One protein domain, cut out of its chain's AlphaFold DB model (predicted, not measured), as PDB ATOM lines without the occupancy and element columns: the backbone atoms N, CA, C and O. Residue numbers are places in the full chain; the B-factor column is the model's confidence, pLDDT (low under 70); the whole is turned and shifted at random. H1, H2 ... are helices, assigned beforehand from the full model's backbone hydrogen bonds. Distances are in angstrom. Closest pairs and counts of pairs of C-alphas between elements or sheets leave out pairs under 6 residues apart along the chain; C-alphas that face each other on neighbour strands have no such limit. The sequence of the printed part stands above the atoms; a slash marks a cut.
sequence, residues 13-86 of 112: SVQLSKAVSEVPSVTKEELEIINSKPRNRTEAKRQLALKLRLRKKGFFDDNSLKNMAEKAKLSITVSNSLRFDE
ATOM      1  N   SER A  13      24.632 -61.161  15.652       69.81
ATOM      2  CA  SER A  13      23.315 -61.683  16.033       69.81
ATOM      3  C   SER A  13      22.892 -61.200  17.418       69.81
ATOM      4  O   SER A  13      21.731 -60.855  17.596       69.81
ATOM      5  N   VAL A  14      23.831 -61.093  18.364       74.94
ATOM      6  CA  VAL A  14      23.593 -60.527  19.703       74.94
ATOM      7  C   VAL A  14      23.291 -59.025  19.637       74.94
ATOM      8  O   VAL A  14      22.417 -58.539  20.347       74.94
ATOM      9  N   GLN A  15      23.967 -58.271  18.768       68.12
ATOM     10  CA  GLN A  15      23.646 -56.856  18.539       68.12
ATOM     11  C   GLN A  15      22.270 -56.673  17.888       68.12
ATOM     12  O   GLN A  15      21.520 -55.784  18.283       68.12
ATOM     13  N   LEU A  16      21.920 -57.529  16.925       62.31
ATOM     14  CA  LEU A  16      20.600 -57.545  16.297       62.31
ATOM     15  C   LEU A  16      19.504 -57.914  17.300       62.31
ATOM     16  O   LEU A  16      18.482 -57.241  17.331       62.31
ATOM     17  N   SER A  17      19.710 -58.917  18.155       60.03
ATOM     18  CA  SER A  17      18.727 -59.277  19.182       60.03
ATOM     19  C   SER A  17      18.583 -58.192  20.250       60.03
ATOM     20  O   SER A  17      17.466 -57.919  20.683       60.03
ATOM     21  N   LYS A  18      19.674 -57.504  20.614       62.59
ATOM     22  CA  LYS A  18      19.634 -56.325  21.490       62.59
ATOM     23  C   LYS A  18      18.807 -55.195  20.864       62.59
ATOM     24  O   LYS A  18      17.884 -54.711  21.507       62.59
ATOM     25  N   ALA A  19      19.052 -54.862  19.597       57.59
ATOM     26  CA  ALA A  19      18.297 -53.842  18.867       57.59
ATOM     27  C   ALA A  19      16.817 -54.218  18.652       57.59
ATOM     28  O   ALA A  19      15.954 -53.349  18.696       57.59
ATOM     29  N   VAL A  20      16.507 -55.507  18.469       55.25
ATOM     30  CA  VAL A  20      15.125 -56.016  18.381       55.25
ATOM     31  C   VAL A  20      14.423 -55.978  19.743       55.25
ATOM     32  O   VAL A  20      13.227 -55.727  19.795       55.25
ATOM     33  N   SER A  21      15.147 -56.186  20.851       53.19
ATOM     34  CA  SER A  21      14.599 -56.049  22.212       53.19
ATOM     35  C   SER A  21      14.415 -54.593  22.652       53.19
ATOM     36  O   SER A  21      13.595 -54.311  23.521       53.19
ATOM     37  N   GLU A  22      15.123 -53.661  22.015       56.19
ATOM     38  CA  GLU A  22      14.942 -52.215  22.159       56.19
ATOM     39  C   GLU A  22      13.795 -51.705  21.272       56.19
ATOM     40  O   GLU A  22      13.866 -50.612  20.705       56.19
ATOM     41  N   VAL A  23      12.699 -52.472  21.167       56.69
ATOM     42  CA  VAL A  23      11.419 -51.905  20.729       56.69
ATOM     43  C   VAL A  23      11.211 -50.651  21.578       56.69
ATOM     44  O   VAL A  23      11.319 -50.749  22.804       56.69
ATOM     45  N   PRO A  24      10.988 -49.466  20.983       57.56
ATOM     46  CA  PRO A  24      10.829 -48.252  21.759       57.56
ATOM     47  C   PRO A  24       9.626 -48.459  22.672       57.56
ATOM     48  O   PRO A  24       8.488 -48.421  22.216       57.56
ATOM     49  N   SER A  25       9.885 -48.745  23.949       64.38
ATOM     50  CA  SER A  25       8.854 -49.021  24.937       64.38
ATOM     51  C   SER A  25       8.121 -47.713  25.193       64.38
ATOM     52  O   SER A  25       8.518 -46.909  26.039       64.38
ATOM     53  N   VAL A  26       7.112 -47.441  24.375       72.12
ATOM     54  CA  VAL A  26       6.205 -46.323  24.586       72.12
ATOM     55  C   VAL A  26       5.399 -46.674  25.820       72.12
ATOM     56  O   VAL A  26       4.751 -47.723  25.873       72.12
ATOM     57  N   THR A  27       5.502 -45.846  26.853       83.88
ATOM     58  CA  THR A  27       4.725 -46.065  28.071       83.88
ATOM     59  C   THR A  27       3.244 -45.842  27.765       83.88
ATOM     60  O   THR A  27       2.886 -45.060  26.881       83.88
ATOM     61  N   LYS A  28       2.354 -46.529  28.490       83.06
ATOM     62  CA  LYS A  28       0.899 -46.376  28.307       83.06
ATOM     63  C   LYS A  28       0.465 -44.910  28.462       83.06
ATOM     64  O   LYS A  28      -0.304 -44.406  27.653       83.06
ATOM     65  N   GLU A  29       1.082 -44.206  29.406       84.62
ATOM     66  CA  GLU A  29       0.897 -42.770  29.643       84.62
ATOM     67  C   GLU A  29       1.271 -41.904  28.427       84.62
ATOM     68  O   GLU A  29       0.571 -40.949  28.093       84.62
ATOM     69  N   GLU A  30       2.359 -42.229  27.720       86.88
ATOM     70  CA  GLU A  30       2.756 -41.499  26.511       86.88
ATOM     71  C   GLU A  30       1.716 -41.657  25.391       86.88
ATOM     72  O   GLU A  30       1.443 -40.688  24.679       86.88
ATOM     73  N   LEU A  31       1.096 -42.835  25.261       86.12
ATOM     74  CA  LEU A  31       0.018 -43.079  24.294       86.12
ATOM     75  C   LEU A  31      -1.251 -42.297  24.642       86.12
ATOM     76  O   LEU A  31      -1.863 -41.695  23.759       86.12
ATOM     77  N   GLU A  32      -1.623 -42.247  25.919       88.12
ATOM     78  CA  GLU A  32      -2.772 -41.470  26.397       88.12
ATOM     79  C   GLU A  32      -2.590 -39.966  26.134       88.12
ATOM     80  O   GLU A  32      -3.500 -39.291  25.640       88.12
ATOM     81  N   ILE A  33      -1.382 -39.437  26.355       88.44
ATOM     82  CA  ILE A  33      -1.048 -38.037  26.041       88.44
ATOM     83  C   ILE A  33      -1.094 -37.778  24.526       88.44
ATOM     84  O   ILE A  33      -1.487 -36.701  24.083       88.44
ATOM     85  N   ILE A  34      -0.691 -38.744  23.700       88.31
ATOM     86  CA  ILE A  34      -0.710 -38.599  22.238       88.31
ATOM     87  C   ILE A  34      -2.129 -38.629  21.677       88.31
ATOM     88  O   ILE A  34      -2.393 -37.888  20.725       88.31
ATOM     89  N   ASN A  35      -3.007 -39.443  22.259       88.94
ATOM     90  CA  ASN A  35      -4.380 -39.637  21.799       88.94
ATOM     91  C   ASN A  35      -5.347 -38.572  22.338       88.94
ATOM     92  O   ASN A  35      -6.355 -38.281  21.698       88.94
ATOM     93  N   SER A  36      -5.043 -37.965  23.486       91.38
ATOM     94  CA  SER A  36      -5.845 -36.873  24.042       91.38
ATOM     95  C   SER A  36      -5.729 -35.575  23.228       91.38
ATOM     96  O   SER A  36      -4.708 -35.266  22.601       91.38
ATOM     97  N   LYS A  37      -6.815 -34.790  23.228       92.88
ATOM     98  CA  LYS A  37      -6.848 -33.450  22.628       92.88
ATOM     99  C   LYS A  37      -6.235 -32.447  23.617       92.88
ATOM    100  O   LYS A  37      -6.733 -32.359  24.739       92.88
ATOM    101  N   PRO A  38      -5.209 -31.670  23.230       92.12
ATOM    102  CA  PRO A  38      -4.565 -30.729  24.139       92.12
ATOM    103  C   PRO A  38      -5.512 -29.570  24.460       92.12
ATOM    104  O   PRO A  38      -6.150 -29.015  23.560       92.12
ATOM    105  N   ARG A  39      -5.590 -29.194  25.739       92.88
ATOM    106  CA  ARG A  39      -6.445 -28.099  26.213       92.88
ATOM    107  C   ARG A  39      -5.682 -26.778  26.254       92.88
ATOM    108  O   ARG A  39      -6.252 -25.738  25.946       92.88
ATOM    109  N   ASN A  40      -4.381 -26.836  26.553       95.00
ATOM    110  CA  ASN A  40      -3.502 -25.670  26.690       95.00
ATOM    111  C   ASN A  40      -2.304 -25.694  25.721       95.00
ATOM    112  O   ASN A  40      -1.829 -26.751  25.301       95.00
ATOM    113  N   ARG A  41      -1.723 -24.516  25.427       93.94
ATOM    114  CA  ARG A  41      -0.517 -24.385  24.574       93.94
ATOM    115  C   ARG A  41       0.667 -25.202  25.106       93.94
ATOM    116  O   ARG A  41       1.429 -25.765  24.322       93.94
ATOM    117  N   THR A  42       0.831 -25.262  26.423       94.44
ATOM    118  CA  THR A  42       1.900 -26.028  27.080       94.44
ATOM    119  C   THR A  42       1.737 -27.531  26.853       94.44
ATOM    120  O   THR A  42       2.704 -28.212  26.512       94.44
ATOM    121  N   GLU A  43       0.508 -28.041  26.950       92.00
ATOM    122  CA  GLU A  43       0.186 -29.446  26.675       92.00
ATOM    123  C   GLU A  43       0.395 -29.784  25.198       92.00
ATOM    124  O   GLU A  43       1.015 -30.797  24.888       92.00
ATOM    125  N   ALA A  44      -0.009 -28.893  24.285       94.44
ATOM    126  CA  ALA A  44       0.225 -29.064  22.853       94.44
ATOM    127  C   ALA A  44       1.726 -29.159  22.520       94.44
ATOM    128  O   ALA A  44       2.142 -30.021  21.744       94.44
ATOM    129  N   LYS A  45       2.567 -28.319  23.146       95.94
ATOM    130  CA  LYS A  45       4.031 -28.402  23.000       95.94
ATOM    131  C   LYS A  45       4.581 -29.725  23.532       95.94
ATOM    132  O   LYS A  45       5.416 -30.340  22.872       95.94
ATOM    133  N   ARG A  46       4.102 -30.175  24.696       93.62
ATOM    134  CA  ARG A  46       4.501 -31.457  25.294       93.62
ATOM    135  C   ARG A  46       4.132 -32.633  24.385       93.62
ATOM    136  O   ARG A  46       4.982 -33.474  24.107       93.62
ATOM    137  N   GLN A  47       2.907 -32.656  23.866       94.25
ATOM    138  CA  GLN A  47       2.426 -33.686  22.944       94.25
ATOM    139  C   GLN A  47       3.225 -33.696  21.632       94.25
ATOM    140  O   GLN A  47       3.599 -34.762  21.143       94.25
ATOM    141  N   LEU A  48       3.543 -32.521  21.077       93.69
ATOM    142  CA  LEU A  48       4.371 -32.408  19.875       93.69
ATOM    143  C   LEU A  48       5.795 -32.927  20.112       93.69
ATOM    144  O   LEU A  48       6.306 -33.697  19.301       93.69
ATOM    145  N   ALA A  49       6.424 -32.554  21.231       94.50
ATOM    146  CA  ALA A  49       7.753 -33.040  21.593       94.50
ATOM    147  C   ALA A  49       7.780 -34.572  21.729       94.50
ATOM    148  O   ALA A  49       8.696 -35.224  21.223       94.50
ATOM    149  N   LEU A  50       6.740 -35.159  22.335       92.31
ATOM    150  CA  LEU A  50       6.577 -36.612  22.417       92.31
ATOM    151  C   LEU A  50       6.431 -37.252  21.031       92.31
ATOM    152  O   LEU A  50       7.161 -38.197  20.729       92.31
ATOM    153  N   LYS A  51       5.568 -36.707  20.163       90.44
ATOM    154  CA  LYS A  51       5.394 -37.193  18.782       90.44
ATOM    155  C   LYS A  51       6.706 -37.161  17.995       90.44
ATOM    156  O   LYS A  51       7.040 -38.141  17.336       90.44
ATOM    157  N   LEU A  52       7.481 -36.080  18.097       91.00
ATOM    158  CA  LEU A  52       8.782 -35.960  17.427       91.00
ATOM    159  C   LEU A  52       9.807 -36.965  17.963       91.00
ATOM    160  O   LEU A  52      10.510 -37.603  17.179       91.00
ATOM    161  N   ARG A  53       9.870 -37.151  19.287       89.12
ATOM    162  CA  ARG A  53      10.762 -38.134  19.917       89.12
ATOM    163  C   ARG A  53      10.424 -39.558  19.469       89.12
ATOM    164  O   ARG A  53      11.331 -40.318  19.144       89.12
ATOM    165  N   LEU A  54       9.140 -39.909  19.430       86.62
ATOM    166  CA  LEU A  54       8.672 -41.224  18.985       86.62
ATOM    167  C   LEU A  54       8.884 -41.443  17.488       86.62
ATOM    168  O   LEU A  54       9.328 -42.514  17.089       86.62
ATOM    169  N   ARG A  55       8.670 -40.410  16.667       85.69
ATOM    170  CA  ARG A  55       8.995 -40.450  15.238       85.69
ATOM    171  C   ARG A  55      10.487 -40.688  15.005       85.69
ATOM    172  O   ARG A  55      10.834 -41.531  14.197       85.69
ATOM    173  N   LYS A  56      11.375 -40.024  15.758       85.00
ATOM    174  CA  LYS A  56      12.830 -40.274  15.692       85.00
ATOM    175  C   LYS A  56      13.195 -41.718  16.063       85.00
ATOM    176  O   LYS A  56      14.175 -42.245  15.555       85.00
ATOM    177  N   LYS A  57      12.416 -42.340  16.950       81.50
ATOM    178  CA  LYS A  57      12.554 -43.751  17.340       81.50
ATOM    179  C   LYS A  57      11.886 -44.729  16.358       81.50
ATOM    180  O   LYS A  57      11.896 -45.923  16.626       81.50
ATOM    181  N   GLY A  58      11.287 -44.251  15.267       75.44
ATOM    182  CA  GLY A  58      10.620 -45.087  14.264       75.44
ATOM    183  C   GLY A  58       9.226 -45.587  14.651       75.44
ATOM    184  O   GLY A  58       8.658 -46.407  13.941       75.44
ATOM    185  N   PHE A  59       8.632 -45.086  15.741       77.81
ATOM    186  CA  PHE A  59       7.337 -45.566  16.249       77.81
ATOM    187  C   PHE A  59       6.169 -45.359  15.268       77.81
ATOM    188  O   PHE A  59       5.219 -46.130  15.262       77.81
ATOM    189  N   PHE A  60       6.230 -44.317  14.433       73.88
ATOM    190  CA  PHE A  60       5.186 -44.003  13.447       73.88
ATOM    191  C   PHE A  60       5.542 -44.445  12.019       73.88
ATOM    192  O   PHE A  60       4.761 -44.209  11.097       73.88
ATOM    193  N   ASP A  61       6.701 -45.078  11.812       70.88
ATOM    194  CA  ASP A  61       7.193 -45.424  10.470       70.88
ATOM    195  C   ASP A  61       6.546 -46.699   9.903       70.88
ATOM    196  O   ASP A  61       6.862 -47.122   8.787       70.88
ATOM    197  N   ASP A  62       5.613 -47.300  10.640       64.25
ATOM    198  CA  ASP A  62       4.881 -48.511  10.266       64.25
ATOM    199  C   ASP A  62       4.136 -48.404   8.926       64.25
ATOM    200  O   ASP A  62       4.007 -49.407   8.226       64.25
ATOM    201  N   ASN A  63       3.720 -47.195   8.535       62.09
ATOM    202  CA  ASN A  63       3.026 -46.930   7.267       62.09
ATOM    203  C   ASN A  63       3.971 -46.549   6.116       62.09
ATOM    204  O   ASN A  63       3.516 -46.210   5.024       62.09
ATOM    205  N   SER A  64       5.289 -46.550   6.334       70.56
ATOM    206  CA  SER A  64       6.221 -46.347   5.229       70.56
ATOM    207  C   SER A  64       6.207 -47.575   4.314       70.56
ATOM    208  O   SER A  64       6.272 -48.713   4.779       70.56
ATOM    209  N   LEU A  65       6.161 -47.357   2.994       69.56
ATOM    210  CA  LEU A  65       6.146 -48.440   1.996       69.56
ATOM    211  C   LEU A  65       7.285 -49.454   2.204       69.56
ATOM    212  O   LEU A  65       7.112 -50.647   1.965       69.56
ATOM    213  N   LYS A  66       8.442 -48.983   2.685       73.75
ATOM    214  CA  LYS A  66       9.602 -49.822   3.003       73.75
ATOM    215  C   LYS A  66       9.320 -50.770   4.171       73.75
ATOM    216  O   LYS A  66       9.519 -51.972   4.021       73.75
ATOM    217  N   ASN A  67       8.789 -50.261   5.282       74.94
ATOM    218  CA  ASN A  67       8.480 -51.085   6.453       74.94
ATOM    219  C   ASN A  67       7.312 -52.042   6.188       74.94
ATOM    220  O   ASN A  67       7.347 -53.187   6.634       74.94
ATOM    221  N   MET A  68       6.312 -51.623   5.404       75.88
ATOM    222  CA  MET A  68       5.236 -52.517   4.962       75.88
ATOM    223  C   MET A  68       5.770 -53.675   4.110       75.88
ATOM    224  O   MET A  68       5.374 -54.821   4.319       75.88
ATOM    225  N   ALA A  69       6.704 -53.406   3.190       79.38
ATOM    226  CA  ALA A  69       7.329 -54.441   2.372       79.38
ATOM    227  C   ALA A  69       8.172 -55.420   3.207       79.38
ATOM    228  O   ALA A  69       8.147 -56.624   2.954       79.38
ATOM    229  N   GLU A  70       8.906 -54.937   4.212       82.31
ATOM    230  CA  GLU A  70       9.660 -55.800   5.130       82.31
ATOM    231  C   GLU A  70       8.739 -56.660   6.002       82.31
ATOM    232  O   GLU A  70       8.947 -57.871   6.094       82.31
ATOM    233  N   LYS A  71       7.665 -56.080   6.554       81.12
ATOM    234  CA  LYS A  71       6.640 -56.826   7.301       81.12
ATOM    235  C   LYS A  71       5.970 -57.894   6.434       81.12
ATOM    236  O   LYS A  71       5.810 -59.018   6.896       81.12
ATOM    237  N   ALA A  72       5.642 -57.579   5.180       82.31
ATOM    238  CA  ALA A  72       5.067 -58.540   4.237       82.31
ATOM    239  C   ALA A  72       6.036 -59.693   3.913       82.31
ATOM    240  O   ALA A  72       5.633 -60.851   3.857       82.31
ATOM    241  N   LYS A  73       7.334 -59.413   3.748       85.44
ATOM    242  CA  LYS A  73       8.345 -60.467   3.545       85.44
ATOM    243  C   LYS A  73       8.467 -61.385   4.760       85.44
ATOM    244  O   LYS A  73       8.548 -62.603   4.603       85.44
ATOM    245  N   LEU A  74       8.479 -60.807   5.962       84.94
ATOM    246  CA  LEU A  74       8.539 -61.569   7.208       84.94
ATOM    247  C   LEU A  74       7.278 -62.411   7.405       84.94
ATOM    248  O   LEU A  74       7.399 -63.594   7.716       84.94
ATOM    249  N   SER A  75       6.089 -61.855   7.154       86.50
ATOM    250  CA  SER A  75       4.832 -62.600   7.279       86.50
ATOM    251  C   SER A  75       4.762 -63.770   6.300       86.50
ATOM    252  O   SER A  75       4.449 -64.878   6.721       86.50
ATOM    253  N   ILE A  76       5.154 -63.570   5.035       85.56
ATOM    254  CA  ILE A  76       5.239 -64.649   4.039       85.56
ATOM    255  C   ILE A  76       6.209 -65.738   4.508       85.56
ATOM    256  O   ILE A  76       5.903 -66.921   4.402       85.56
ATOM    257  N   THR A  77       7.364 -65.355   5.056       87.69
ATOM    258  CA  THR A  77       8.373 -66.315   5.527       87.69
ATOM    259  C   THR A  77       7.847 -67.159   6.691       87.69
ATOM    260  O   THR A  77       8.000 -68.378   6.672       87.69
ATOM    261  N   VAL A  78       7.178 -66.533   7.664       86.88
ATOM    262  CA  VAL A  78       6.559 -67.223   8.810       86.88
ATOM    263  C   VAL A  78       5.416 -68.130   8.354       86.88
ATOM    264  O   VAL A  78       5.357 -69.291   8.745       86.88
ATOM    265  N   SER A  79       4.525 -67.641   7.486       84.56
ATOM    266  CA  SER A  79       3.432 -68.454   6.942       84.56
ATOM    267  C   SER A  79       3.947 -69.651   6.147       84.56
ATOM    268  O   SER A  79       3.379 -70.735   6.245       84.56
ATOM    269  N   ASN A  80       5.025 -69.478   5.384       83.06
ATOM    270  CA  ASN A  80       5.645 -70.579   4.661       83.06
ATOM    271  C   ASN A  80       6.248 -71.602   5.626       83.06
ATOM    272  O   ASN A  80       5.993 -72.785   5.436       83.06
ATOM    273  N   SER A  81       6.982 -71.180   6.666       83.12
ATOM    274  CA  SER A  81       7.551 -72.131   7.636       83.12
ATOM    275  C   SER A  81       6.462 -72.951   8.325       83.12
ATOM    276  O   SER A  81       6.572 -74.167   8.371       83.12
ATOM    277  N   LEU A  82       5.362 -72.313   8.740       85.12
ATOM    278  CA  LEU A  82       4.217 -73.008   9.332       85.12
ATOM    279  C   LEU A  82       3.605 -74.037   8.372       85.12
ATOM    280  O   LEU A  82       3.280 -75.143   8.782       85.12
ATOM    281  N   ARG A  83       3.488 -73.714   7.077       82.62
ATOM    282  CA  ARG A  83       2.999 -74.672   6.070       82.62
ATOM    283  C   ARG A  83       3.945 -75.855   5.870       82.62
ATOM    284  O   ARG A  83       3.456 -76.962   5.660       82.62
ATOM    285  N   PHE A  84       5.261 -75.626   5.920       82.19
ATOM    286  CA  PHE A  84       6.261 -76.699   5.895       82.19
ATOM    287  C   PHE A  84       6.131 -77.600   7.128       82.19
ATOM    288  O   PHE A  84       6.099 -78.818   6.969       82.19
ATOM    289  N   ASP A  85       5.987 -77.013   8.318       84.00
ATOM    290  CA  ASP A  85       5.833 -77.749   9.579       84.00
ATOM    291  C   ASP A  85       4.530 -78.569   9.610       84.00
ATOM    292  O   ASP A  85       4.511 -79.706  10.074       84.00
ATOM    293  N   GLU A  86       3.442 -78.025   9.056       88.69
ATOM    294  CA  GLU A  86       2.149 -78.708   8.915       88.69
ATOM    295  C   GLU A  86       2.114 -79.736   7.768       88.69
ATOM    296  O   GLU A  86       1.096 -80.403   7.576       88.69
TER     297      GLU A  86
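AT A GLANCE: This is residues 13 to 86 of the 112 residues of an uncharacterized protein of Proteus mirabilis (UniProt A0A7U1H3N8). An open, drawn-out chain of four helices has a small body in which the short helix H2 meets one side of the longer H3, and two arms stick out from it: H1 with residues 13 to 22, and most of the long helix H4. From H1 the chain runs through H2 to the far end near Arg 41, then folds back along H3 and on into the H4 arm, which makes much of the length. The printed part has 74 residues with four named helices, H1, H2, H3 and H4 in that order, and no named strand, and its class is all helix, with 54 residues in the named helices. It is only just extended, close to loose, with a radius of gyration of the C-alphas of 17.3 A and spans of 56 by 26 by 21 A.

IN THESE COORDINATES: H1 is residues 13 to 21 and begins with C-alpha 13 at (23.315, -61.683, 16.033). H2 is residues 28 to 35. H3 is residues 41 to 56, 22.6 A from first to last C-alpha, and begins with C-alpha 41 at (-0.517, -24.385, 24.574). H4 is residues 65 to 85, the longest helix, 30.3 A from first to last C-alpha, and it ends with C-alpha 85 at (5.833, -77.749, 9.579).

HOW THE PARTS SIT: H1 touches no helix and is apart from H2, H3 and H4. H2 and H3 touch, and H3 does so with residues 47 to 51 alone. Their closest C-alphas are those of Ile 34 and Gln 47, 5.9 A apart. The lines of H2 and H3 stand at a steep tilt of 68 degrees, only just short of about perpendicular, and they run opposite ways. H4 touches no helix and is apart from H1, H2 and H3. In H1, H2, H3 and H4 every O i to N i+4 pair of the backbone is within hydrogen-bond range.

THE WHOLE: The two C-alphas farthest apart are those of Arg 41 and Glu 86, 56.6 A. Residues 13 to 22, 63 to 70 and 72 to 86 stand free, and without them the body has 41 residues and spans 37 by 18 by 14 A. The link from H2 to H3, 5 residues, is tight, and those from H1 to H2, 6 residues, and from H3 to H4, 8 residues, are short. The printed part has no cut. The mean pLDDT of the printed part is 80.6, and it is under 70 at residue 13, residues 15 to 25, residues 62 to 63 and residue 65.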